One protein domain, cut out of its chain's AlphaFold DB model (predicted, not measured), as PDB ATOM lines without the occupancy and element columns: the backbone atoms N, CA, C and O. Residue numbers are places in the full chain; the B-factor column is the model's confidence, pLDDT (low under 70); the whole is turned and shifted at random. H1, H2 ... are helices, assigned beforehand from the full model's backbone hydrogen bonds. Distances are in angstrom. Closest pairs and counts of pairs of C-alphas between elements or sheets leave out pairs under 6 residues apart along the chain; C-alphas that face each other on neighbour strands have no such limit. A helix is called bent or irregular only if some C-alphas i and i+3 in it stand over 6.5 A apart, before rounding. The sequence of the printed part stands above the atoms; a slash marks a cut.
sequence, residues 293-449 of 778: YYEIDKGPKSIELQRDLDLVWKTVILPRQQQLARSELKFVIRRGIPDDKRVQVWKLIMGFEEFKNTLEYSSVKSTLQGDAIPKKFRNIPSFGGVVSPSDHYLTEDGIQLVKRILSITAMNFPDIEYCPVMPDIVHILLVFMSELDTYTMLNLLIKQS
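This is residues 293 to 449 of the 778 residues of the protein "RabGAP/TBC domain-containing protein" of Cavenderia fasciculata (strain SH3) (UniProt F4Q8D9). H6, the longest helix, and H5 and H7 are grouped round H8, which touches all three, and together they make the main body; H1 to H4 make a looser second part toward the other end of the longest axis, joined to the body where the last residues of H4 pack on H8. H1 lies at the outside of that second part and touches no other helix, and a long link, residues 368 to 395, holds no named element. The printed part has 157 residues, with eight named helices in the order H1 to H8 and no named strand; the class is all helix. It is compact, with a radius of gyration of the C-alphas of 17.0 A, and spans 47 by 36 by 27 A.

H6, residues 396 to 412, is 24.8 A long and begins at C-alpha 396 at (-4.351, 45.246, -10.574). H7 is residues 422 to 430. H8, residues 435 to 449, is 21.1 A long and ends at C-alpha 449 at (19.167, 35.289, -25.814). H5, residues 354 to 367, is 20.8 A long; it is neither bent nor irregular, but only just: C-alphas 356 and 359 are 6.3 A apart. H4, residues 339 to 350, is 17.2 A long and irregular, with C-alphas 340 and 343 7.3 A apart. H3 is residues 330 to 335 and H2 residues 322 to 328. H1, residues 300 to 313, is 20.1 A long and begins at C-alpha 300 at (16.588, 60.710, 0.059).

H6 touches H7 at a steep tilt of 51 degrees, opposite ways; the closest C-alphas, of Val 402 and Val 426, are 6.2 A apart. H6 touches H8 at 42 degrees, the same way, closest at Ile 405 and Tyr 439, C-alphas 6.0 A apart. H7 and H8 form a helical hairpin at 44 degrees, with the C-alphas of Leu 429 and Thr 438 5.6 A apart. H8 is the hub, touching four helices. With residues 436 to 440 alone it touches H5, about perpendicular at 75 degrees; the closest C-alphas, of Asn 357 and Thr 440, are 6.2 A apart. H4 touches H8 with residues 347 to 350 alone, closest at Met 350 and Leu 444, C-alphas 6.8 A apart. H2 touches H4, closest at Gln 322 and Ile 349, C-alphas 5.1 A apart. H2 and H3 meet only through their link. H1 and H3 are close but not clearly touching, with the C-alphas of Leu 309 and Arg 335 7.8 A apart, and H1 and H4 are near each other. Every O i to N i+4 pair is within hydrogen-bond range in H1, H2, H6, H7 and H8, against 1 of 2 in H3, 6 of 8 in H4 and 7 of 10 in H5.

The two C-alphas farthest apart, those of Thr 315 and Lys 376, are 48.7 A apart. The printed part has no cut, and the link from H5 to H6, 28 residues, is long. The mean pLDDT of the printed part is 81.6; 31 residues are under 70, among them 366 to 381 and 387 to 392.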
ATOM      1  N   TYR A 293       2.584  54.875  -4.820       72.00
ATOM      2  CA  TYR A 293       3.613  54.722  -3.780       72.00
ATOM      3  C   TYR A 293       5.063  54.796  -4.288       72.00
ATOM      4  O   TYR A 293       5.959  55.153  -3.524       72.00
ATOM      5  N   TYR A 294       5.333  54.543  -5.574       77.94
ATOM      6  CA  TYR A 294       6.710  54.505  -6.091       77.94
ATOM      7  C   TYR A 294       7.482  55.825  -5.955       77.94
ATOM      8  O   TYR A 294       8.690  55.811  -5.720       77.94
ATOM      9  N   GLU A 295       6.821  56.975  -6.106       74.12
ATOM     10  CA  GLU A 295       7.476  58.274  -5.889       74.12
ATOM     11  C   GLU A 295       7.652  58.594  -4.394       74.12
ATOM     12  O   GLU A 295       8.493  59.424  -4.046       74.12
ATOM     13  N   ILE A 296       6.895  57.925  -3.515       72.81
ATOM     14  CA  ILE A 296       6.937  58.086  -2.054       72.81
ATOM     15  C   ILE A 296       8.103  57.279  -1.464       72.81
ATOM     16  O   ILE A 296       8.887  57.813  -0.679       72.81
ATOM     17  N   ASP A 297       8.290  56.034  -1.911       76.44
ATOM     18  CA  ASP A 297       9.316  55.113  -1.394       76.44
ATOM     19  C   ASP A 297      10.746  55.413  -1.898       76.44
ATOM     20  O   ASP A 297      11.728  54.764  -1.514       76.44
ATOM     21  N   LYS A 298      10.917  56.459  -2.719       76.81
ATOM     22  CA  LYS A 298      12.232  56.986  -3.118       76.81
ATOM     23  C   LYS A 298      12.925  57.674  -1.940       76.81
ATOM     24  O   LYS A 298      12.850  58.888  -1.763       76.81
ATOM     25  N   GLY A 299      13.695  56.901  -1.176       76.81
ATOM     26  CA  GLY A 299      14.526  57.424  -0.087       76.81
ATOM     27  C   GLY A 299      15.474  58.568  -0.520       76.81
ATOM     28  O   GLY A 299      15.844  58.661  -1.693       76.81
ATOM     29  N   PRO A 300      15.940  59.436   0.406       81.81
ATOM     30  CA  PRO A 300      16.588  60.710   0.059       81.81
ATOM     31  C   PRO A 300      17.786  60.618  -0.901       81.81
ATOM     32  O   PRO A 300      17.908  61.450  -1.800       81.81
ATOM     33  N   LYS A 301      18.628  59.580  -0.770       81.19
ATOM     34  CA  LYS A 301      19.752  59.313  -1.690       81.19
ATOM     35  C   LYS A 301      19.305  59.062  -3.133       81.19
ATOM     36  O   LYS A 301      20.015  59.427  -4.065       81.19
ATOM     37  N   SER A 302      18.147  58.435  -3.325       80.69
ATOM     38  CA  SER A 302      17.574  58.152  -4.644       80.69
ATOM     39  C   SER A 302      17.115  59.445  -5.320       80.69
ATOM     40  O   SER A 302      17.376  59.646  -6.503       80.69
ATOM     41  N   ILE A 303      16.505  60.353  -4.551       83.31
ATOM     42  CA  ILE A 303      16.079  61.683  -5.013       83.31
ATOM     43  C   ILE A 303      17.292  62.571  -5.336       83.31
ATOM     44  O   ILE A 303      17.288  63.284  -6.339       83.31
ATOM     45  N   GLU A 304      18.339  62.536  -4.507       85.06
ATOM     46  CA  GLU A 304      19.605  63.237  -4.758       85.06
ATOM     47  C   GLU A 304      20.269  62.738  -6.050       85.06
ATOM     48  O   GLU A 304      20.513  63.532  -6.961       85.06
ATOM     49  N   LEU A 305      20.448  61.419  -6.182       84.56
ATOM     50  CA  LEU A 305      20.996  60.793  -7.385       84.56
ATOM     51  C   LEU A 305      20.186  61.150  -8.638       84.56
ATOM     52  O   LEU A 305      20.777  61.456  -9.670       84.56
ATOM     53  N   GLN A 306      18.852  61.159  -8.568       84.88
ATOM     54  CA  GLN A 306      18.015  61.509  -9.716       84.88
ATOM     55  C   GLN A 306      18.305  62.928 -10.238       84.88
ATOM     56  O   GLN A 306      18.393  63.119 -11.449       84.88
ATOM     57  N   ARG A 307      18.546  63.907  -9.356       86.69
ATOM     58  CA  ARG A 307      18.897  65.288  -9.754       86.69
ATOM     59  C   ARG A 307      20.258  65.364 -10.451       86.69
ATOM     60  O   ARG A 307      20.391  66.063 -11.456       86.69
ATOM     61  N   ASP A 308      21.248  64.624  -9.956       88.38
ATOM     62  CA  ASP A 308      22.568  64.510 -10.593       88.38
ATOM     63  C   ASP A 308      22.471  63.864 -11.984       88.38
ATOM     64  O   ASP A 308      23.138  64.287 -12.934       88.38
ATOM     65  N   LEU A 309      21.605  62.859 -12.136       90.81
ATOM     66  CA  LEU A 309      21.345  62.220 -13.422       90.81
ATOM     67  C   LEU A 309      20.608  63.157 -14.385       90.81
ATOM     68  O   LEU A 309      21.016  63.243 -15.541       90.81
ATOM     69  N   ASP A 310      19.614  63.919 -13.926       90.06
ATOM     70  CA  ASP A 310      18.939  64.946 -14.734       90.06
ATOM     71  C   ASP A 310      19.923  66.008 -15.257       90.06
ATOM     72  O   ASP A 310      19.729  66.557 -16.342       90.06
ATOM     73  N   LEU A 311      20.985  66.323 -14.506       90.50
ATOM     74  CA  LEU A 311      22.051  67.228 -14.949       90.50
ATOM     75  C   LEU A 311      22.952  66.588 -16.012       90.50
ATOM     76  O   LEU A 311      23.223  67.224 -17.028       90.50
ATOM     77  N   VAL A 312      23.371  65.332 -15.823       91.50
ATOM     78  CA  VAL A 312      24.190  64.597 -16.808       91.50
ATOM     79  C   VAL A 312      23.424  64.362 -18.114       91.50
ATOM     80  O   VAL A 312      23.968  64.570 -19.197       91.50
ATOM     81  N   TRP A 313      22.159  63.948 -18.045       94.75
ATOM     82  CA  TRP A 313      21.392  63.554 -19.230       94.75
ATOM     83  C   TRP A 313      20.899  64.728 -20.083       94.75
ATOM     84  O   TRP A 313      20.605  64.524 -21.258       94.75
ATOM     85  N   LYS A 314      20.927  65.969 -19.573       92.44
ATOM     86  CA  LYS A 314      20.733  67.186 -20.391       92.44
ATOM     87  C   LYS A 314      21.780  67.354 -21.494       92.44
ATOM     88  O   LYS A 314      21.488  68.013 -22.487       92.44
ATOM     89  N   THR A 315      22.977  66.781 -21.344       92.50
ATOM     90  CA  THR A 315      24.050  66.857 -22.355       92.50
ATOM     91  C   THR A 315      24.195  65.584 -23.192       92.50
ATOM     92  O   THR A 315      25.100  65.502 -24.019       92.50
ATOM     93  N   VAL A 316      23.352  64.567 -22.979       94.44
ATOM     94  CA  VAL A 316      23.455  63.277 -23.676       94.44
ATOM     95  C   VAL A 316      22.670  63.322 -24.983       94.44
ATOM     96  O   VAL A 316      21.444  63.407 -24.990       94.44
ATOM     97  N   ILE A 317      23.386  63.216 -26.100       92.50
ATOM     98  CA  ILE A 317      22.792  63.020 -27.424       92.50
ATOM     99  C   ILE A 317      22.555  61.519 -27.617       92.50
ATOM    100  O   ILE A 317      23.462  60.715 -27.416       92.50
ATOM    101  N   LEU A 318      21.338  61.135 -28.007       93.00
ATOM    102  CA  LEU A 318      20.990  59.743 -28.294       93.00
ATOM    103  C   LEU A 318      21.339  59.384 -29.752       93.00
ATOM    104  O   LEU A 318      20.825  60.038 -30.668       93.00
ATOM    105  N   PRO A 319      22.163  58.348 -30.006       91.69
ATOM    106  CA  PRO A 319      22.427  57.872 -31.363       91.69
ATOM    107  C   PRO A 319      21.167  57.312 -32.034       91.69
ATOM    108  O   PRO A 319      20.257  56.828 -31.369       91.69
ATOM    109  N   ARG A 320      21.122  57.316 -33.372       87.75
ATOM    110  CA  ARG A 320      20.005  56.719 -34.139       87.75
ATOM    111  C   ARG A 320      20.130  55.208 -34.365       87.75
ATOM    112  O   ARG A 320      19.178  54.587 -34.815       87.75
ATOM    113  N   GLN A 321      21.307  54.631 -34.124       89.75
ATOM    114  CA  GLN A 321      21.608  53.226 -34.405       89.75
ATOM    115  C   GLN A 321      21.893  52.474 -33.105       89.75
ATOM    116  O   GLN A 321      22.709  52.924 -32.301       89.75
ATOM    117  N   GLN A 322      21.285  51.296 -32.944       90.19
ATOM    118  CA  GLN A 322      21.423  50.444 -31.757       90.19
ATOM    119  C   GLN A 322      22.888  50.187 -31.365       90.19
ATOM    120  O   GLN A 322      23.237  50.275 -30.190       90.19
ATOM    121  N   GLN A 323      23.753  49.879 -32.336       88.19
ATOM    122  CA  GLN A 323      25.147  49.513 -32.060       88.19
ATOM    123  C   GLN A 323      25.970  50.701 -31.536       88.19
ATOM    124  O   GLN A 323      26.753  50.527 -30.605       88.19
ATOM    125  N   LEU A 324      25.732  51.912 -32.061       90.69
ATOM    126  CA  LEU A 324      26.326  53.150 -31.539       90.69
ATOM    127  C   LEU A 324      25.767  53.490 -30.152       90.69
ATOM    128  O   LEU A 324      26.515  53.835 -29.245       90.69
ATOM    129  N   ALA A 325      24.463  53.303 -29.930       91.62
ATOM    130  CA  ALA A 325      23.870  53.493 -28.609       91.62
ATOM    131  C   ALA A 325      24.455  52.525 -27.559       91.62
ATOM    132  O   ALA A 325      24.767  52.949 -26.446       91.62
ATOM    133  N   ARG A 326      24.675  51.249 -27.914       89.56
ATOM    134  CA  ARG A 326      25.310  50.238 -27.044       89.56
ATOM    135  C   ARG A 326      26.783  50.531 -26.728       89.56
ATOM    136  O   ARG A 326      27.250  50.107 -25.670       89.56
ATOM    137  N   SER A 327      27.523  51.220 -27.601       90.50
ATOM    138  CA  SER A 327      28.927  51.585 -27.354       90.50
ATOM    139  C   SER A 327      29.073  52.927 -26.627       90.50
ATOM    140  O   SER A 327      29.775  52.994 -25.616       90.50
ATOM    141  N   GLU A 328      28.394  53.974 -27.096       93.56
ATOM    142  CA  GLU A 328      28.558  55.359 -26.633       93.56
ATOM    143  C   GLU A 328      27.849  55.616 -25.296       93.56
ATOM    144  O   GLU A 328      28.453  56.143 -24.359       93.56
ATOM    145  N   LEU A 329      26.591  55.178 -25.147       95.56
ATOM    146  CA  LEU A 329      25.814  55.423 -23.922       95.56
ATOM    147  C   LEU A 329      26.258  54.536 -22.748       95.56
ATOM    148  O   LEU A 329      25.938  54.835 -21.598       95.56
ATOM    149  N   LYS A 330      27.028  53.470 -23.008       94.44
ATOM    150  CA  LYS A 330      27.443  52.430 -22.047       94.44
ATOM    151  C   LYS A 330      27.920  52.977 -20.698       94.44
ATOM    152  O   LYS A 330      27.493  52.514 -19.640       94.44
ATOM    153  N   PHE A 331      28.818  53.961 -20.713       94.69
ATOM    154  CA  PHE A 331      29.371  54.540 -19.483       94.69
ATOM    155  C   PHE A 331      28.394  55.481 -18.769       94.69
ATOM    156  O   PHE A 331      28.471  55.612 -17.549       94.69
ATOM    157  N   VAL A 332      27.453  56.086 -19.497       95.38
ATOM    158  CA  VAL A 332      26.388  56.921 -18.927       95.38
ATOM    159  C   VAL A 332      25.334  56.041 -18.253       95.38
ATOM    160  O   VAL A 332      25.034  56.254 -17.083       95.38
ATOM    161  N   ILE A 333      24.876  54.979 -18.926       96.62
ATOM    162  CA  ILE A 333      23.917  53.982 -18.408       96.62
ATOM    163  C   ILE A 333      24.423  53.338 -17.102       96.62
ATOM    164  O   ILE A 333      23.659  53.135 -16.153       96.62
ATOM    165  N   ARG A 334      25.737  53.088 -16.994       95.50
ATOM    166  CA  ARG A 334      26.392  52.632 -15.751       95.50
ATOM    167  C   ARG A 334      26.325  53.636 -14.595       95.50
ATOM    168  O   ARG A 334      26.346  53.204 -13.445       95.50
ATOM    169  N   ARG A 335      26.220  54.942 -14.862       93.56
ATOM    170  CA  ARG A 335      25.970  55.971 -13.834       93.56
ATOM    171  C   ARG A 335      24.479  56.041 -13.501       93.56
ATOM    172  O   ARG A 335      24.119  55.910 -12.336       93.56
ATOM    173  N   GLY A 336      23.624  56.148 -14.515       94.81
ATOM    174  CA  GLY A 336      22.173  56.245 -14.361       94.81
ATOM    175  C   GLY A 336      21.432  56.340 -15.683       94.81
ATOM    176  O   GLY A 336      22.014  56.794 -16.662       94.81
ATOM    177  N   ILE A 337      20.146  55.991 -15.682       95.50
ATOM    178  CA  ILE A 337      19.161  56.498 -16.643       95.50
ATOM    179  C   ILE A 337      18.019  57.131 -15.822       95.50
ATOM    180  O   ILE A 337      17.469  56.441 -14.961       95.50
ATOM    181  N   PRO A 338      17.673  58.415 -16.042       93.69
ATOM    182  CA  PRO A 338      16.476  59.046 -15.495       93.69
ATOM    183  C   PRO A 338      15.193  58.293 -15.838       93.69
ATOM    184  O   PRO A 338      15.061  57.751 -16.937       93.69
ATOM    185  N   ASP A 339      14.229  58.312 -14.922       89.56
ATOM    186  CA  ASP A 339      12.934  57.637 -15.064       89.56
ATOM    187  C   ASP A 339      12.222  58.006 -16.380       89.56
ATOM    188  O   ASP A 339      11.767  57.126 -17.109       89.56
ATOM    189  N   ASP A 340      12.227  59.291 -16.751       89.31
ATOM    190  CA  ASP A 340      11.616  59.814 -17.981       89.31
ATOM    191  C   ASP A 340      12.403  59.486 -19.270       89.31
ATOM    192  O   ASP A 340      11.915  59.725 -20.376       89.31
ATOM    193  N   LYS A 341      13.623  58.948 -19.150       93.31
ATOM    194  CA  LYS A 341      14.475  58.530 -20.278       93.31
ATOM    195  C   LYS A 341      14.534  57.018 -20.473       93.31
ATOM    196  O   LYS A 341      14.917  56.592 -21.564       93.31
ATOM    197  N   ARG A 342      14.133  56.204 -19.485       94.81
ATOM    198  CA  ARG A 342      14.225  54.730 -19.548       94.81
ATOM    199  C   ARG A 342      13.596  54.151 -20.805       94.81
ATOM    200  O   ARG A 342      14.316  53.535 -21.580       94.81
ATOM    201  N   VAL A 343      12.322  54.434 -21.085       93.81
ATOM    202  CA  VAL A 343      11.626  53.916 -22.285       93.81
ATOM    203  C   VAL A 343      12.402  54.220 -23.570       93.81
ATOM    204  O   VAL A 343      12.604  53.333 -24.397       93.81
ATOM    205  N   GLN A 344      12.878  55.459 -23.725       93.44
ATOM    206  CA  GLN A 344      13.589  55.899 -24.925       93.44
ATOM    207  C   GLN A 344      14.954  55.210 -25.072       93.44
ATOM    208  O   GLN A 344      15.299  54.749 -26.160       93.44
ATOM    209  N   VAL A 345      15.725  55.110 -23.983       96.00
ATOM    210  CA  VAL A 345      17.063  54.501 -23.995       96.00
ATOM    211  C   VAL A 345      16.978  52.979 -24.113       96.00
ATOM    212  O   VAL A 345      17.708  52.403 -24.915       96.00
ATOM    213  N   TRP A 346      16.074  52.328 -23.378       96.31
ATOM    214  CA  TRP A 346      15.855  50.880 -23.410       96.31
ATOM    215  C   TRP A 346      15.427  50.405 -24.806       96.31
ATOM    216  O   TRP A 346      16.059  49.501 -25.356       96.31
ATOM    217  N   LYS A 347      14.429  51.058 -25.427       94.38
ATOM    218  CA  LYS A 347      14.020  50.774 -26.816       94.38
ATOM    219  C   LYS A 347      15.197  50.928 -27.789       94.38
ATOM    220  O   LYS A 347      15.436  50.055 -28.623       94.38
ATOM    221  N   LEU A 348      15.979  52.003 -27.649       94.38
ATOM    222  CA  LEU A 348      17.129  52.284 -28.510       94.38
ATOM    223  C   LEU A 348      18.249  51.232 -28.387       94.38
ATOM    224  O   LEU A 348      18.737  50.748 -29.408       94.38
ATOM    225  N   ILE A 349      18.655  50.843 -27.171       94.06
ATOM    226  CA  ILE A 349      19.722  49.840 -26.978       94.06
ATOM    227  C   ILE A 349      19.259  48.410 -27.288       94.06
ATOM    228  O   ILE A 349      20.095  47.565 -27.616       94.06
ATOM    229  N   MET A 350      17.956  48.121 -27.251       92.00
ATOM    230  CA  MET A 350      17.411  46.819 -27.661       92.00
ATOM    231  C   MET A 350      17.150  46.686 -29.164       92.00
ATOM    232  O   MET A 350      17.015  45.555 -29.631       92.00
ATOM    233  N   GLY A 351      17.171  47.787 -29.926       89.25
ATOM    234  CA  GLY A 351      16.914  47.768 -31.373       89.25
ATOM    235  C   GLY A 351      15.421  47.664 -31.694       89.25
ATOM    236  O   GLY A 351      15.020  46.881 -32.548       89.25
ATOM    237  N   PHE A 352      14.596  48.402 -30.953       88.19
ATOM    238  CA  PHE A 352      13.139  48.335 -31.028       88.19
ATOM    239  C   PHE A 352      12.583  48.904 -32.347       88.19
ATOM    240  O   PHE A 352      12.767  50.082 -32.649       88.19
ATOM    241  N   GLU A 353      11.832  48.083 -33.086       78.88
ATOM    242  CA  GLU A 353      11.109  48.461 -34.309       78.88
ATOM    243  C   GLU A 353       9.596  48.294 -34.098       78.88
ATOM    244  O   GLU A 353       9.084  47.177 -34.061       78.88
ATOM    245  N   GLU A 354       8.862  49.400 -33.968       67.62
ATOM    246  CA  GLU A 354       7.440  49.396 -33.584       67.62
ATOM    247  C   GLU A 354       6.542  48.685 -34.616       67.62
ATOM    248  O   GLU A 354       5.955  47.641 -34.328       67.62
ATOM    249  N   PHE A 355       6.519  49.187 -35.858       65.50
ATOM    250  CA  PHE A 355       5.627  48.734 -36.941       65.50
ATOM    251  C   PHE A 355       5.622  47.221 -37.197       65.50
ATOM    252  O   PHE A 355       4.601  46.665 -37.601       65.50
ATOM    253  N   LYS A 356       6.762  46.554 -36.994       65.12
ATOM    254  CA  LYS A 356       6.932  45.125 -37.277       65.12
ATOM    255  C   LYS A 356       6.232  44.243 -36.242       65.12
ATOM    256  O   LYS A 356       5.678  43.207 -36.597       65.12
ATOM    257  N   ASN A 357       6.238  44.664 -34.979       66.00
ATOM    258  CA  ASN A 357       5.758  43.860 -33.859       66.00
ATOM    259  C   ASN A 357       4.265  44.085 -33.569       66.00
ATOM    260  O   ASN A 357       3.601  43.173 -33.083       66.00
ATOM    261  N   THR A 358       3.696  45.234 -33.959       71.00
ATOM    262  CA  THR A 358       2.248  45.505 -33.856       71.00
ATOM    263  C   THR A 358       1.402  44.442 -34.563       71.00
ATOM    264  O   THR A 358       0.365  44.042 -34.037       71.00
ATOM    265  N   LEU A 359       1.842  43.948 -35.726       66.00
ATOM    266  CA  LEU A 359       1.138  42.902 -36.480       66.00
ATOM    267  C   LEU A 359       1.255  41.519 -35.813       66.00
ATOM    268  O   LEU A 359       0.247  40.828 -35.686       66.00
ATOM    269  N   GLU A 360       2.459  41.152 -35.352       68.56
ATOM    270  CA  GLU A 360       2.745  39.909 -34.607       68.56
ATOM    271  C   GLU A 360       1.937  39.846 -33.299       68.56
ATOM    272  O   GLU A 360       1.374  38.809 -32.962       68.56
ATOM    273  N   TYR A 361       1.813  40.969 -32.585       75.50
ATOM    274  CA  TYR A 361       1.022  41.046 -31.359       75.50
ATOM    275  C   TYR A 361      -0.490  41.024 -31.622       75.50
ATOM    276  O   TYR A 361      -1.223  40.297 -30.953       75.50
ATOM    277  N   SER A 362      -0.974  41.793 -32.604       73.50
ATOM    278  CA  SER A 362      -2.417  41.926 -32.865       73.50
ATOM    279  C   SER A 362      -3.061  40.613 -33.316       73.50
ATOM    280  O   SER A 362      -4.188  40.320 -32.913       73.50
ATOM    281  N   SER A 363      -2.357  39.798 -34.112       67.19
ATOM    282  CA  SER A 363      -2.861  38.488 -34.537       67.19
ATOM    283  C   SER A 363      -3.017  37.535 -33.348       67.19
ATOM    284  O   SER A 363      -4.100  36.984 -33.155       67.19
ATOM    285  N   VAL A 364      -2.001  37.406 -32.491       62.66
ATOM    286  CA  VAL A 364      -2.043  36.476 -31.348       62.66
ATOM    287  C   VAL A 364      -2.974  36.981 -30.237       62.66
ATOM    288  O   VAL A 364      -3.723  36.193 -29.661       62.66
ATOM    289  N   LYS A 365      -3.056  38.300 -30.006       70.00
ATOM    290  CA  LYS A 365      -4.057  38.895 -29.100       70.00
ATOM    291  C   LYS A 365      -5.491  38.566 -29.540       70.00
ATOM    292  O   LYS A 365      -6.338  38.275 -28.697       70.00
ATOM    293  N   SER A 366      -5.763  38.541 -30.851       66.00
ATOM    294  CA  SER A 366      -7.081  38.152 -31.380       66.00
ATOM    295  C   SER A 366      -7.443  36.690 -31.080       66.00
ATOM    296  O   SER A 366      -8.609  36.386 -30.833       66.00
ATOM    297  N   THR A 367      -6.449  35.797 -30.996       58.53
ATOM    298  CA  THR A 367      -6.632  34.389 -30.602       58.53
ATOM    299  C   THR A 367      -7.056  34.246 -29.133       58.53
ATOM    300  O   THR A 367      -7.736  33.285 -28.783       58.53
ATOM    301  N   LEU A 368      -6.739  35.227 -28.278       61.44
ATOM    302  CA  LEU A 368      -7.085  35.247 -26.849       61.44
ATOM    303  C   LEU A 368      -8.349  36.071 -26.531       61.44
ATOM    304  O   LEU A 368      -8.454  36.666 -25.463       61.44
ATOM    305  N   GLN A 369      -9.320  36.087 -27.451       59.34
ATOM    306  CA  GLN A 369     -10.583  36.845 -27.363       59.34
ATOM    307  C   GLN A 369     -10.439  38.383 -27.460       59.34
ATOM    308  O   GLN A 369     -11.417  39.108 -27.269       59.34
ATOM    309  N   GLY A 370      -9.264  38.895 -27.853       62.72
ATOM    310  CA  GLY A 370      -9.059  40.300 -28.218       62.72
ATOM    311  C   GLY A 370      -8.748  41.229 -27.039       62.72
ATOM    312  O   GLY A 370      -7.831  40.986 -26.251       62.72
ATOM    313  N   ASP A 371      -9.450  42.364 -26.962       57.00
ATOM    314  CA  ASP A 371      -9.139  43.421 -25.988       57.00
ATOM    315  C   ASP A 371      -9.640  43.134 -24.572       57.00
ATOM    316  O   ASP A 371      -8.974  43.515 -23.605       57.00
ATOM    317  N   ALA A 372     -10.761  42.424 -24.434       49.16
ATOM    318  CA  ALA A 372     -11.230  41.959 -23.137       49.16
ATOM    319  C   ALA A 372     -10.273  40.889 -22.598       49.16
ATOM    320  O   ALA A 372     -10.017  39.897 -23.271       49.16
ATOM    321  N   ILE A 373      -9.769  41.066 -21.375       50.38
ATOM    322  CA  ILE A 373      -9.067  40.001 -20.653       50.38
ATOM    323  C   ILE A 373     -10.146  39.109 -20.019       50.38
ATOM    324  O   ILE A 373     -10.916  39.596 -19.183       50.38
ATOM    325  N   PRO A 374     -10.252  37.818 -20.384       49.44
ATOM    326  CA  PRO A 374     -11.129  36.886 -19.693       49.44
ATOM    327  C   PRO A 374     -10.841  36.884 -18.189       49.44
ATOM    328  O   PRO A 374      -9.729  36.566 -17.768       49.44
ATOM    329  N   LYS A 375     -11.873  37.104 -17.360       44.94
ATOM    330  CA  LYS A 375     -11.820  37.011 -15.878       44.94
ATOM    331  C   LYS A 375     -11.493  35.596 -15.341       44.94
ATOM    332  O   LYS A 375     -11.764  35.282 -14.186       44.94
ATOM    333  N   LYS A 376     -10.998  34.709 -16.208       42.91
ATOM    334  CA  LYS A 376     -10.617  33.317 -15.964       42.91
ATOM    335  C   LYS A 376      -9.345  32.921 -16.741       42.91
ATOM    336  O   LYS A 376      -9.202  31.752 -17.091       42.91
ATOM    337  N   PHE A 377      -8.405  33.846 -16.968       46.09
ATOM    338  CA  PHE A 377      -6.997  33.476 -17.188       46.09
ATOM    339  C   PHE A 377      -6.437  32.858 -15.894       46.09
ATOM    340  O   PHE A 377      -5.819  33.529 -15.075       46.09
ATOM    341  N   ARG A 378      -6.770  31.582 -15.669       45.16
ATOM    342  CA  ARG A 378      -6.480  30.815 -14.443       45.16
ATOM    343  C   ARG A 378      -5.146  30.074 -14.485       45.16
ATOM    344  O   ARG A 378      -4.620  29.721 -13.442       45.16
ATOM    345  N   ASN A 379      -4.616  29.860 -15.686       49.69
ATOM    346  CA  ASN A 379      -3.388  29.121 -15.937       49.69
ATOM    347  C   ASN A 379      -2.429  30.092 -16.629       49.69
ATOM    348  O   ASN A 379      -2.383  30.155 -17.856       49.69
ATOM    349  N   ILE A 380      -1.749  30.924 -15.840       62.81
ATOM    350  CA  ILE A 380      -0.765  31.877 -16.360       62.81
ATOM    351  C   ILE A 380       0.586  31.158 -16.408       62.81
ATOM    352  O   ILE A 380       1.030  30.674 -15.367       62.81
ATOM    353  N   PRO A 381       1.258  31.081 -17.567       68.56
ATOM    354  CA  PRO A 381       2.580  30.478 -17.649       68.56
ATOM    355  C   PRO A 381       3.580  31.373 -16.907       68.56
ATOM    356  O   PRO A 381       3.994  32.422 -17.393       68.56
ATOM    357  N   SER A 382       3.959  30.959 -15.699       71.06
ATOM    358  CA  SER A 382       4.956  31.654 -14.882       71.06
ATOM    359  C   SER A 382       6.390  31.435 -15.373       71.06
ATOM    360  O   SER A 382       7.304  32.109 -14.904       71.06
ATOM    361  N   PHE A 383       6.599  30.460 -16.269       79.38
ATOM    362  CA  PHE A 383       7.910  29.930 -16.667       79.38
ATOM    363  C   PHE A 383       8.774  29.507 -15.461       79.38
ATOM    364  O   PHE A 383      10.003  29.571 -15.512       79.38
ATOM    365  N   GLY A 384       8.116  29.101 -14.365       74.44
ATOM    366  CA  GLY A 384       8.727  28.751 -13.081       74.44
ATOM    367  C   GLY A 384       9.119  29.940 -12.196       74.44
ATOM    368  O   GLY A 384       9.816  29.750 -11.203       74.44
ATOM    369  N   GLY A 385       8.708  31.159 -12.559       75.75
ATOM    370  CA  GLY A 385       8.833  32.369 -11.745       75.75
ATOM    371  C   GLY A 385       7.604  32.639 -10.875       75.75
ATOM    372  O   GLY A 385       6.716  31.798 -10.745       75.75
ATOM    373  N   VAL A 386       7.521  33.851 -10.319       73.00
ATOM    374  CA  VAL A 386       6.385  34.303  -9.493       73.00
ATOM    375  C   VAL A 386       5.729  35.540 -10.115       73.00
ATOM    376  O   VAL A 386       6.407  36.482 -10.522       73.00
ATOM    377  N   VAL A 387       4.396  35.554 -10.170       68.12
ATOM    378  CA  VAL A 387       3.587  36.701 -10.620       68.12
ATOM    379  C   VAL A 387       2.918  37.330  -9.395       68.12
ATOM    380  O   VAL A 387       1.766  37.026  -9.096       68.12
ATOM    381  N   SER A 388       3.660  38.164  -8.656       65.31
ATOM    382  CA  SER A 388       3.164  38.812  -7.430       65.31
ATOM    383  C   SER A 388       2.863  40.305  -7.635       65.31
ATOM    384  O   SER A 388       3.772  41.044  -8.032       65.31
ATOM    385  N   PRO A 389       1.645  40.783  -7.300       58.22
ATOM    386  CA  PRO A 389       1.310  42.209  -7.298       58.22
ATOM    387  C   PRO A 389       2.187  43.064  -6.373       58.22
ATOM    388  O   PRO A 389       2.529  44.191  -6.726       58.22
ATOM    389  N   SER A 390       2.575  42.530  -5.208       63.00
ATOM    390  CA  SER A 390       3.245  43.284  -4.132       63.00
ATOM    391  C   SER A 390       4.617  43.846  -4.498       63.00
ATOM    392  O   SER A 390       5.070  44.812  -3.894       63.00
ATOM    393  N   ASP A 391       5.295  43.230  -5.464       66.31
ATOM    394  CA  ASP A 391       6.746  43.360  -5.615       66.31
ATOM    395  C   ASP A 391       7.164  44.514  -6.551       66.31
ATOM    396  O   ASP A 391       8.338  44.875  -6.608       66.31
ATOM    397  N   HIS A 392       6.219  45.081  -7.316       66.88
ATOM    398  CA  HIS A 392       6.528  45.845  -8.538       66.88
ATOM    399  C   HIS A 392       5.839  47.205  -8.688       66.88
ATOM    400  O   HIS A 392       6.041  47.858  -9.713       66.88
ATOM    401  N   TYR A 393       5.048  47.652  -7.706       79.56
ATOM    402  CA  TYR A 393       4.238  48.879  -7.816       79.56
ATOM    403  C   TYR A 393       3.320  48.865  -9.054       79.56
ATOM    404  O   TYR A 393       3.131  49.900  -9.688       79.56
ATOM    405  N   LEU A 394       2.779  47.705  -9.444       82.25
ATOM    406  CA  LEU A 394       1.777  47.619 -10.510       82.25
ATOM    407  C   LEU A 394       0.365  47.638  -9.925       82.25
ATOM    408  O   LEU A 394       0.085  46.969  -8.934       82.25
ATOM    409  N   THR A 395      -0.541  48.349 -10.593       83.56
ATOM    410  CA  THR A 395      -1.980  48.271 -10.314       83.56
ATOM    411  C   THR A 395      -2.533  46.900 -10.716       83.56
ATOM    412  O   THR A 395      -1.934  46.194 -11.532       83.56
ATOM    413  N   GLU A 396      -3.707  46.518 -10.198       80.69
ATOM    414  CA  GLU A 396      -4.351  45.246 -10.574       80.69
ATOM    415  C   GLU A 396      -4.571  45.143 -12.095       80.69
ATOM    416  O   GLU A 396      -4.298  44.099 -12.682       80.69
ATOM    417  N   ASP A 397      -4.952  46.239 -12.766       81.94
ATOM    418  CA  ASP A 397      -5.027  46.290 -14.233       81.94
ATOM    419  C   ASP A 397      -3.666  45.984 -14.881       81.94
ATOM    420  O   ASP A 397      -3.590  45.176 -15.808       81.94
ATOM    421  N   GLY A 398      -2.574  46.558 -14.359       84.69
ATOM    422  CA  GLY A 398      -1.209  46.232 -14.776       84.69
ATOM    423  C   GLY A 398      -0.895  44.740 -14.633       84.69
ATOM    424  O   GLY A 398      -0.404  44.112 -15.570       84.69
ATOM    425  N   ILE A 399      -1.262  44.128 -13.508       83.19
ATOM    426  CA  ILE A 399      -1.086  42.689 -13.274       83.19
ATOM    427  C   ILE A 399      -1.923  41.839 -14.247       83.19
ATOM    428  O   ILE A 399      -1.452  40.796 -14.709       83.19
ATOM    429  N   GLN A 400      -3.121  42.271 -14.643       81.50
ATOM    430  CA  GLN A 400      -3.896  41.587 -15.688       81.50
ATOM    431  C   GLN A 400      -3.214  41.669 -17.069       81.50
ATOM    432  O   GLN A 400      -3.235  40.689 -17.819       81.50
ATOM    433  N   LEU A 401      -2.529  42.774 -17.391       86.75
ATOM    434  CA  LEU A 401      -1.706  42.873 -18.606       86.75
ATOM    435  C   LEU A 401      -0.474  41.952 -18.537       86.75
ATOM    436  O   LEU A 401      -0.203  41.258 -19.516       86.75
ATOM    437  N   VAL A 402       0.222  41.851 -17.392       87.62
ATOM    438  CA  VAL A 402       1.321  40.872 -17.192       87.62
ATOM    439  C   VAL A 402       0.834  39.452 -17.506       87.62
ATOM    440  O   VAL A 402       1.458  38.735 -18.292       87.62
ATOM    441  N   LYS A 403      -0.320  39.063 -16.944       81.69
ATOM    442  CA  LYS A 403      -0.961  37.753 -17.159       81.69
ATOM    443  C   LYS A 403      -1.253  37.489 -18.645       81.69
ATOM    444  O   LYS A 403      -0.985  36.385 -19.131       81.69
ATOM    445  N   ARG A 404      -1.741  38.493 -19.391       82.06
ATOM    446  CA  ARG A 404      -1.973  38.387 -20.846       82.06
ATOM    447  C   ARG A 404      -0.667  38.291 -21.642       82.06
ATOM    448  O   ARG A 404      -0.576  37.426 -22.509       82.06
ATOM    449  N   ILE A 405       0.340  39.111 -21.337       87.94
ATOM    450  CA  ILE A 405       1.640  39.102 -22.030       87.94
ATOM    451  C   ILE A 405       2.314  37.732 -21.894       87.94
ATOM    452  O   ILE A 405       2.656  37.135 -22.910       87.94
ATOM    453  N   LEU A 406       2.437  37.196 -20.673       86.50
ATOM    454  CA  LEU A 406       3.051  35.882 -20.438       86.50
ATOM    455  C   LEU A 406       2.317  34.762 -21.195       86.50
ATOM    456  O   LEU A 406       2.957  33.909 -21.810       86.50
ATOM    457  N   SER A 407       0.981  34.805 -21.220       78.44
ATOM    458  CA  SER A 407       0.156  33.844 -21.969       78.44
ATOM    459  C   SER A 407       0.418  33.897 -23.482       78.44
ATOM    460  O   SER A 407       0.564  32.855 -24.116       78.44
ATOM    461  N   ILE A 408       0.543  35.099 -24.057       78.69
ATOM    462  CA  ILE A 408       0.900  35.303 -25.472       78.69
ATOM    463  C   ILE A 408       2.330  34.811 -25.748       78.69
ATOM    464  O   ILE A 408       2.577  34.169 -26.768       78.69
ATOM    465  N   THR A 409       3.273  35.057 -24.836       84.44
ATOM    466  CA  THR A 409       4.655  34.583 -24.969       84.44
ATOM    467  C   THR A 409       4.741  33.055 -24.980       84.44
ATOM    468  O   THR A 409       5.418  32.515 -25.848       84.44
ATOM    469  N   ALA A 410       4.021  32.339 -24.111       79.75
ATOM    470  CA  ALA A 410       4.054  30.869 -24.100       79.75
ATOM    471  C   ALA A 410       3.516  30.242 -25.397       79.75
ATOM    472  O   ALA A 410       4.029  29.221 -25.847       79.75
ATOM    473  N   MET A 411       2.524  30.872 -26.038       72.06
ATOM    474  CA  MET A 411       2.018  30.429 -27.344       72.06
ATOM    475  C   MET A 411       3.039  30.617 -28.475       72.06
ATOM    476  O   MET A 411       3.045  29.840 -29.427       72.06
ATOM    477  N   ASN A 412       3.887  31.645 -28.380       76.38
ATOM    478  CA  ASN A 412       4.820  32.036 -29.440       76.38
ATOM    479  C   ASN A 412       6.241  31.477 -29.254       76.38
ATOM    480  O   ASN A 412       7.019  31.478 -30.208       76.38
ATOM    481  N   PHE A 413       6.575  31.001 -28.053       79.31
ATOM    482  CA  PHE A 413       7.860  30.383 -27.719       79.31
ATOM    483  C   PHE A 413       7.647  29.107 -26.878       79.31
ATOM    484  O   PHE A 413       8.032  29.075 -25.707       79.31
ATOM    485  N   PRO A 414       7.031  28.053 -27.452       71.81
ATOM    486  CA  PRO A 414       6.742  26.807 -26.735       71.81
ATOM    487  C   PRO A 414       8.005  26.071 -26.257       71.81
ATOM    488  O   PRO A 414       7.925  25.281 -25.323       71.81
ATOM    489  N   ASP A 415       9.166  26.364 -26.852       75.19
ATOM    490  CA  ASP A 415      10.466  25.779 -26.493       75.19
ATOM    491  C   ASP A 415      11.078  26.366 -25.195       75.19
ATOM    492  O   ASP A 415      12.169  25.964 -24.790       75.19
ATOM    493  N   ILE A 416      10.434  27.352 -24.547       80.19
ATOM    494  CA  ILE A 416      10.911  27.934 -23.277       80.19
ATOM    495  C   ILE A 416      10.320  27.154 -22.102       80.19
ATOM    496  O   ILE A 416       9.260  27.485 -21.574       80.19
ATOM    497  N   GLU A 417      11.057  26.138 -21.669       66.94
ATOM    498  CA  GLU A 417      10.695  25.271 -20.545       66.94
ATOM    499  C   GLU A 417      10.755  26.013 -19.195       66.94
ATOM    500  O   GLU A 417       9.876  25.852 -18.349       66.94
ATOM    501  N   TYR A 418      11.793  26.834 -18.974       78.75
ATOM    502  CA  TYR A 418      12.028  27.514 -17.693       78.75
ATOM    503  C   TYR A 418      12.783  28.826 -17.865       78.75
ATOM    504  O   TYR A 418      13.922  28.857 -18.323       78.75
ATOM    505  N   CYS A 419      12.163  29.921 -17.445       88.25
ATOM    506  CA  CYS A 419      12.751  31.251 -17.451       88.25
ATOM    507  C   CYS A 419      12.124  32.051 -16.300       88.25
ATOM    508  O   CYS A 419      11.279  32.919 -16.531       88.25
ATOM    509  N   PRO A 420      12.491  31.757 -15.040       87.88
ATOM    510  CA  PRO A 420      11.744  32.227 -13.873       87.88
ATOM    511  C   PRO A 420      11.842  33.744 -13.659       87.88
ATOM    512  O   PRO A 420      11.020  34.325 -12.962       87.88
ATOM    513  N   VAL A 421      12.810  34.389 -14.317       92.31
ATOM    514  CA  VAL A 421      13.002  35.846 -14.352       92.31
ATOM    515  C   VAL A 421      12.101  36.553 -15.380       92.31
ATOM    516  O   VAL A 421      12.021  37.783 -15.401       92.31
ATOM    517  N   MET A 422      11.415  35.804 -16.254       93.31
ATOM    518  CA  MET A 422      10.556  36.370 -17.296       93.31
ATOM    519  C   MET A 422       9.377  37.180 -16.735       93.31
ATOM    520  O   MET A 422       9.188  38.296 -17.227       93.31
ATOM    521  N   PRO A 423       8.620  36.714 -15.714       91.19
ATOM    522  CA  PRO A 423       7.599  37.528 -15.063       91.19
ATOM    523  C   PRO A 423       8.110  38.908 -14.656       91.19
ATOM    524  O   PRO A 423       7.518  39.908 -15.050       91.19
ATOM    525  N   ASP A 424       9.221  39.000 -13.931       92.25
ATOM    526  CA  ASP A 424       9.683  40.274 -13.359       92.25
ATOM    527  C   ASP A 424      10.190  41.237 -14.427       92.25
ATOM    528  O   ASP A 424       9.954  42.439 -14.347       92.25
ATOM    529  N   ILE A 425      10.790  40.711 -15.496       95.12
ATOM    530  CA  ILE A 425      11.110  41.502 -16.687       95.12
ATOM    531  C   ILE A 425       9.832  42.107 -17.293       95.12
ATOM    532  O   ILE A 425       9.842  43.289 -17.635       95.12
ATOM    533  N   VAL A 426       8.722  41.363 -17.377       94.56
ATOM    534  CA  VAL A 426       7.428  41.910 -17.835       94.56
ATOM    535  C   VAL A 426       6.900  42.974 -16.868       94.56
ATOM    536  O   VAL A 426       6.499  44.039 -17.336       94.56
ATOM    537  N   HIS A 427       6.941  42.744 -15.549       91.44
ATOM    538  CA  HIS A 427       6.475  43.733 -14.567       91.44
ATOM    539  C   HIS A 427       7.294  45.038 -14.651       91.44
ATOM    540  O   HIS A 427       6.728  46.120 -14.803       91.44
ATOM    541  N   ILE A 428       8.629  44.939 -14.615       92.69
ATOM    542  CA  ILE A 428       9.562  46.079 -14.652       92.69
ATOM    543  C   ILE A 428       9.426  46.887 -15.950       92.69
ATOM    544  O   ILE A 428       9.537  48.112 -15.927       92.69
ATOM    545  N   LEU A 429       9.194  46.228 -17.088       94.50
ATOM    546  CA  LEU A 429       8.942  46.911 -18.357       94.50
ATOM    547  C   LEU A 429       7.592  47.650 -18.327       94.50
ATOM    548  O   LEU A 429       7.555  48.848 -18.621       94.50
ATOM    549  N   LEU A 430       6.512  46.969 -17.927       91.94
ATOM    550  CA  LEU A 430       5.136  47.480 -17.971       91.94
ATOM    551  C   LEU A 430       4.903  48.710 -17.079       91.94
ATOM    552  O   LEU A 430       4.079  49.562 -17.405       91.94
ATOM    553  N   VAL A 431       5.677  48.855 -16.000       89.25
ATOM    554  CA  VAL A 431       5.731  50.083 -15.188       89.25
ATOM    555  C   VAL A 431       5.953  51.342 -16.047       89.25
ATOM    556  O   VAL A 431       5.337  52.382 -15.802       89.25
ATOM    557  N   PHE A 432       6.824  51.263 -17.062       89.50
ATOM    558  CA  PHE A 432       7.253  52.416 -17.863       89.50
ATOM    559  C   PHE A 432       6.622  52.485 -19.262       89.50
ATOM    560  O   PHE A 432       6.625  53.557 -19.867       89.50
ATOM    561  N   MET A 433       6.116  51.382 -19.824       90.69
ATOM    562  CA  MET A 433       5.683  51.334 -21.230       90.69
ATOM    563  C   MET A 433       4.352  50.613 -21.451       90.69
ATOM    564  O   MET A 433       3.790  50.003 -20.548       90.69
ATOM    565  N   SER A 434       3.823  50.711 -22.673       90.19
ATOM    566  CA  SER A 434       2.555  50.070 -23.033       90.19
ATOM    567  C   SER A 434       2.646  48.536 -23.025       90.19
ATOM    568  O   SER A 434       3.735  47.956 -23.057       90.19
ATOM    569  N   GLU A 435       1.495  47.861 -23.042       89.00
ATOM    570  CA  GLU A 435       1.411  46.398 -23.177       89.00
ATOM    571  C   GLU A 435       2.154  45.889 -24.432       89.00
ATOM    572  O   GLU A 435       2.989  44.987 -24.344       89.00
ATOM    573  N   LEU A 436       1.902  46.518 -25.587       88.12
ATOM    574  CA  LEU A 436       2.536  46.185 -26.868       88.12
ATOM    575  C   LEU A 436       4.054  46.406 -26.831       88.12
ATOM    576  O   LEU A 436       4.815  45.580 -27.341       88.12
ATOM    577  N   ASP A 437       4.504  47.502 -26.217       91.44
ATOM    578  CA  ASP A 437       5.930  47.781 -26.042       91.44
ATOM    579  C   ASP A 437       6.601  46.741 -25.144       91.44
ATOM    580  O   ASP A 437       7.688  46.263 -25.464       91.44
ATOM    581  N   THR A 438       5.936  46.365 -24.050       93.94
ATOM    582  CA  THR A 438       6.422  45.381 -23.077       93.94
ATOM    583  C   THR A 438       6.591  44.014 -23.728       93.94
ATOM    584  O   THR A 438       7.672  43.428 -23.660       93.94
ATOM    585  N   TYR A 439       5.559  43.539 -24.432       91.56
ATOM    586  CA  TYR A 439       5.620  42.309 -25.222       91.56
ATOM    587  C   TYR A 439       6.734  42.364 -26.279       91.56
ATOM    588  O   TYR A 439       7.529  41.435 -26.403       91.56
ATOM    589  N   THR A 440       6.858  43.479 -27.002       91.75
ATOM    590  CA  THR A 440       7.895  43.651 -28.032       91.75
ATOM    591  C   THR A 440       9.309  43.637 -27.435       91.75
ATOM    592  O   THR A 440      10.208  42.999 -27.984       91.75
ATOM    593  N   MET A 441       9.520  44.292 -26.291       94.38
ATOM    594  CA  MET A 441      10.789  44.275 -25.556       94.38
ATOM    595  C   MET A 441      11.129  42.872 -25.039       94.38
ATOM    596  O   MET A 441      12.272  42.440 -25.184       94.38
ATOM    597  N   LEU A 442      10.149  42.129 -24.511       94.88
ATOM    598  CA  LEU A 442      10.333  40.731 -24.118       94.88
ATOM    599  C   LEU A 442      10.705  39.852 -25.323       94.88
ATOM    600  O   LEU A 442      11.683  39.110 -25.255       94.88
ATOM    601  N   ASN A 443      10.006  39.988 -26.452       90.88
ATOM    602  CA  ASN A 443      10.329  39.260 -27.679       90.88
ATOM    603  C   ASN A 443      11.751  39.559 -28.172       90.88
ATOM    604  O   ASN A 443      12.426  38.649 -28.650       90.88
ATOM    605  N   LEU A 444      12.233  40.797 -28.035       91.69
ATOM    606  CA  LEU A 444      13.619  41.156 -28.349       91.69
ATOM    607  C   LEU A 444      14.618  40.523 -27.369       91.69
ATOM    608  O   LEU A 444      15.667  40.061 -27.814       91.69
ATOM    609  N   LEU A 445      14.307  40.451 -26.071       94.25
ATOM    610  CA  LEU A 445      15.148  39.784 -25.066       94.25
ATOM    611  C   LEU A 445      15.231  38.269 -25.297       94.25
ATOM    612  O   LEU A 445      16.328  37.710 -25.250       94.25
ATOM    613  N   ILE A 446      14.111  37.614 -25.614       91.81
ATOM    614  CA  ILE A 446      14.063  36.192 -25.980       91.81
ATOM    615  C   ILE A 446      14.858  35.956 -27.270       91.81
ATOM    616  O   ILE A 446      15.839  35.212 -27.260       91.81
ATOM    617  N   LYS A 447      14.510  36.648 -28.366       88.00
ATOM    618  CA  LYS A 447      15.150  36.475 -29.685       88.00
ATOM    619  C   LYS A 447      16.656  36.819 -29.656       88.00
ATOM    620  O   LYS A 447      17.415  36.239 -30.425       88.00
ATOM    621  N   GLN A 448      17.121  37.698 -28.755       88.50
ATOM    622  CA  GLN A 448      18.554  37.986 -28.539       88.50
ATOM    623  C   GLN A 448      19.242  37.063 -27.513       88.50
ATOM    624  O   GLN A 448      20.464  37.101 -27.409       88.50
ATOM    625  N   SER A 449      18.527  36.202 -26.781       86.69
ATOM    626  CA  SER A 449      19.167  35.289 -25.814       86.69
ATOM    627  C   SER A 449      19.927  34.131 -26.468       86.69
ATOM    628  O   SER A 449      20.869  33.615 -25.872       86.69
TER     629      SER A 449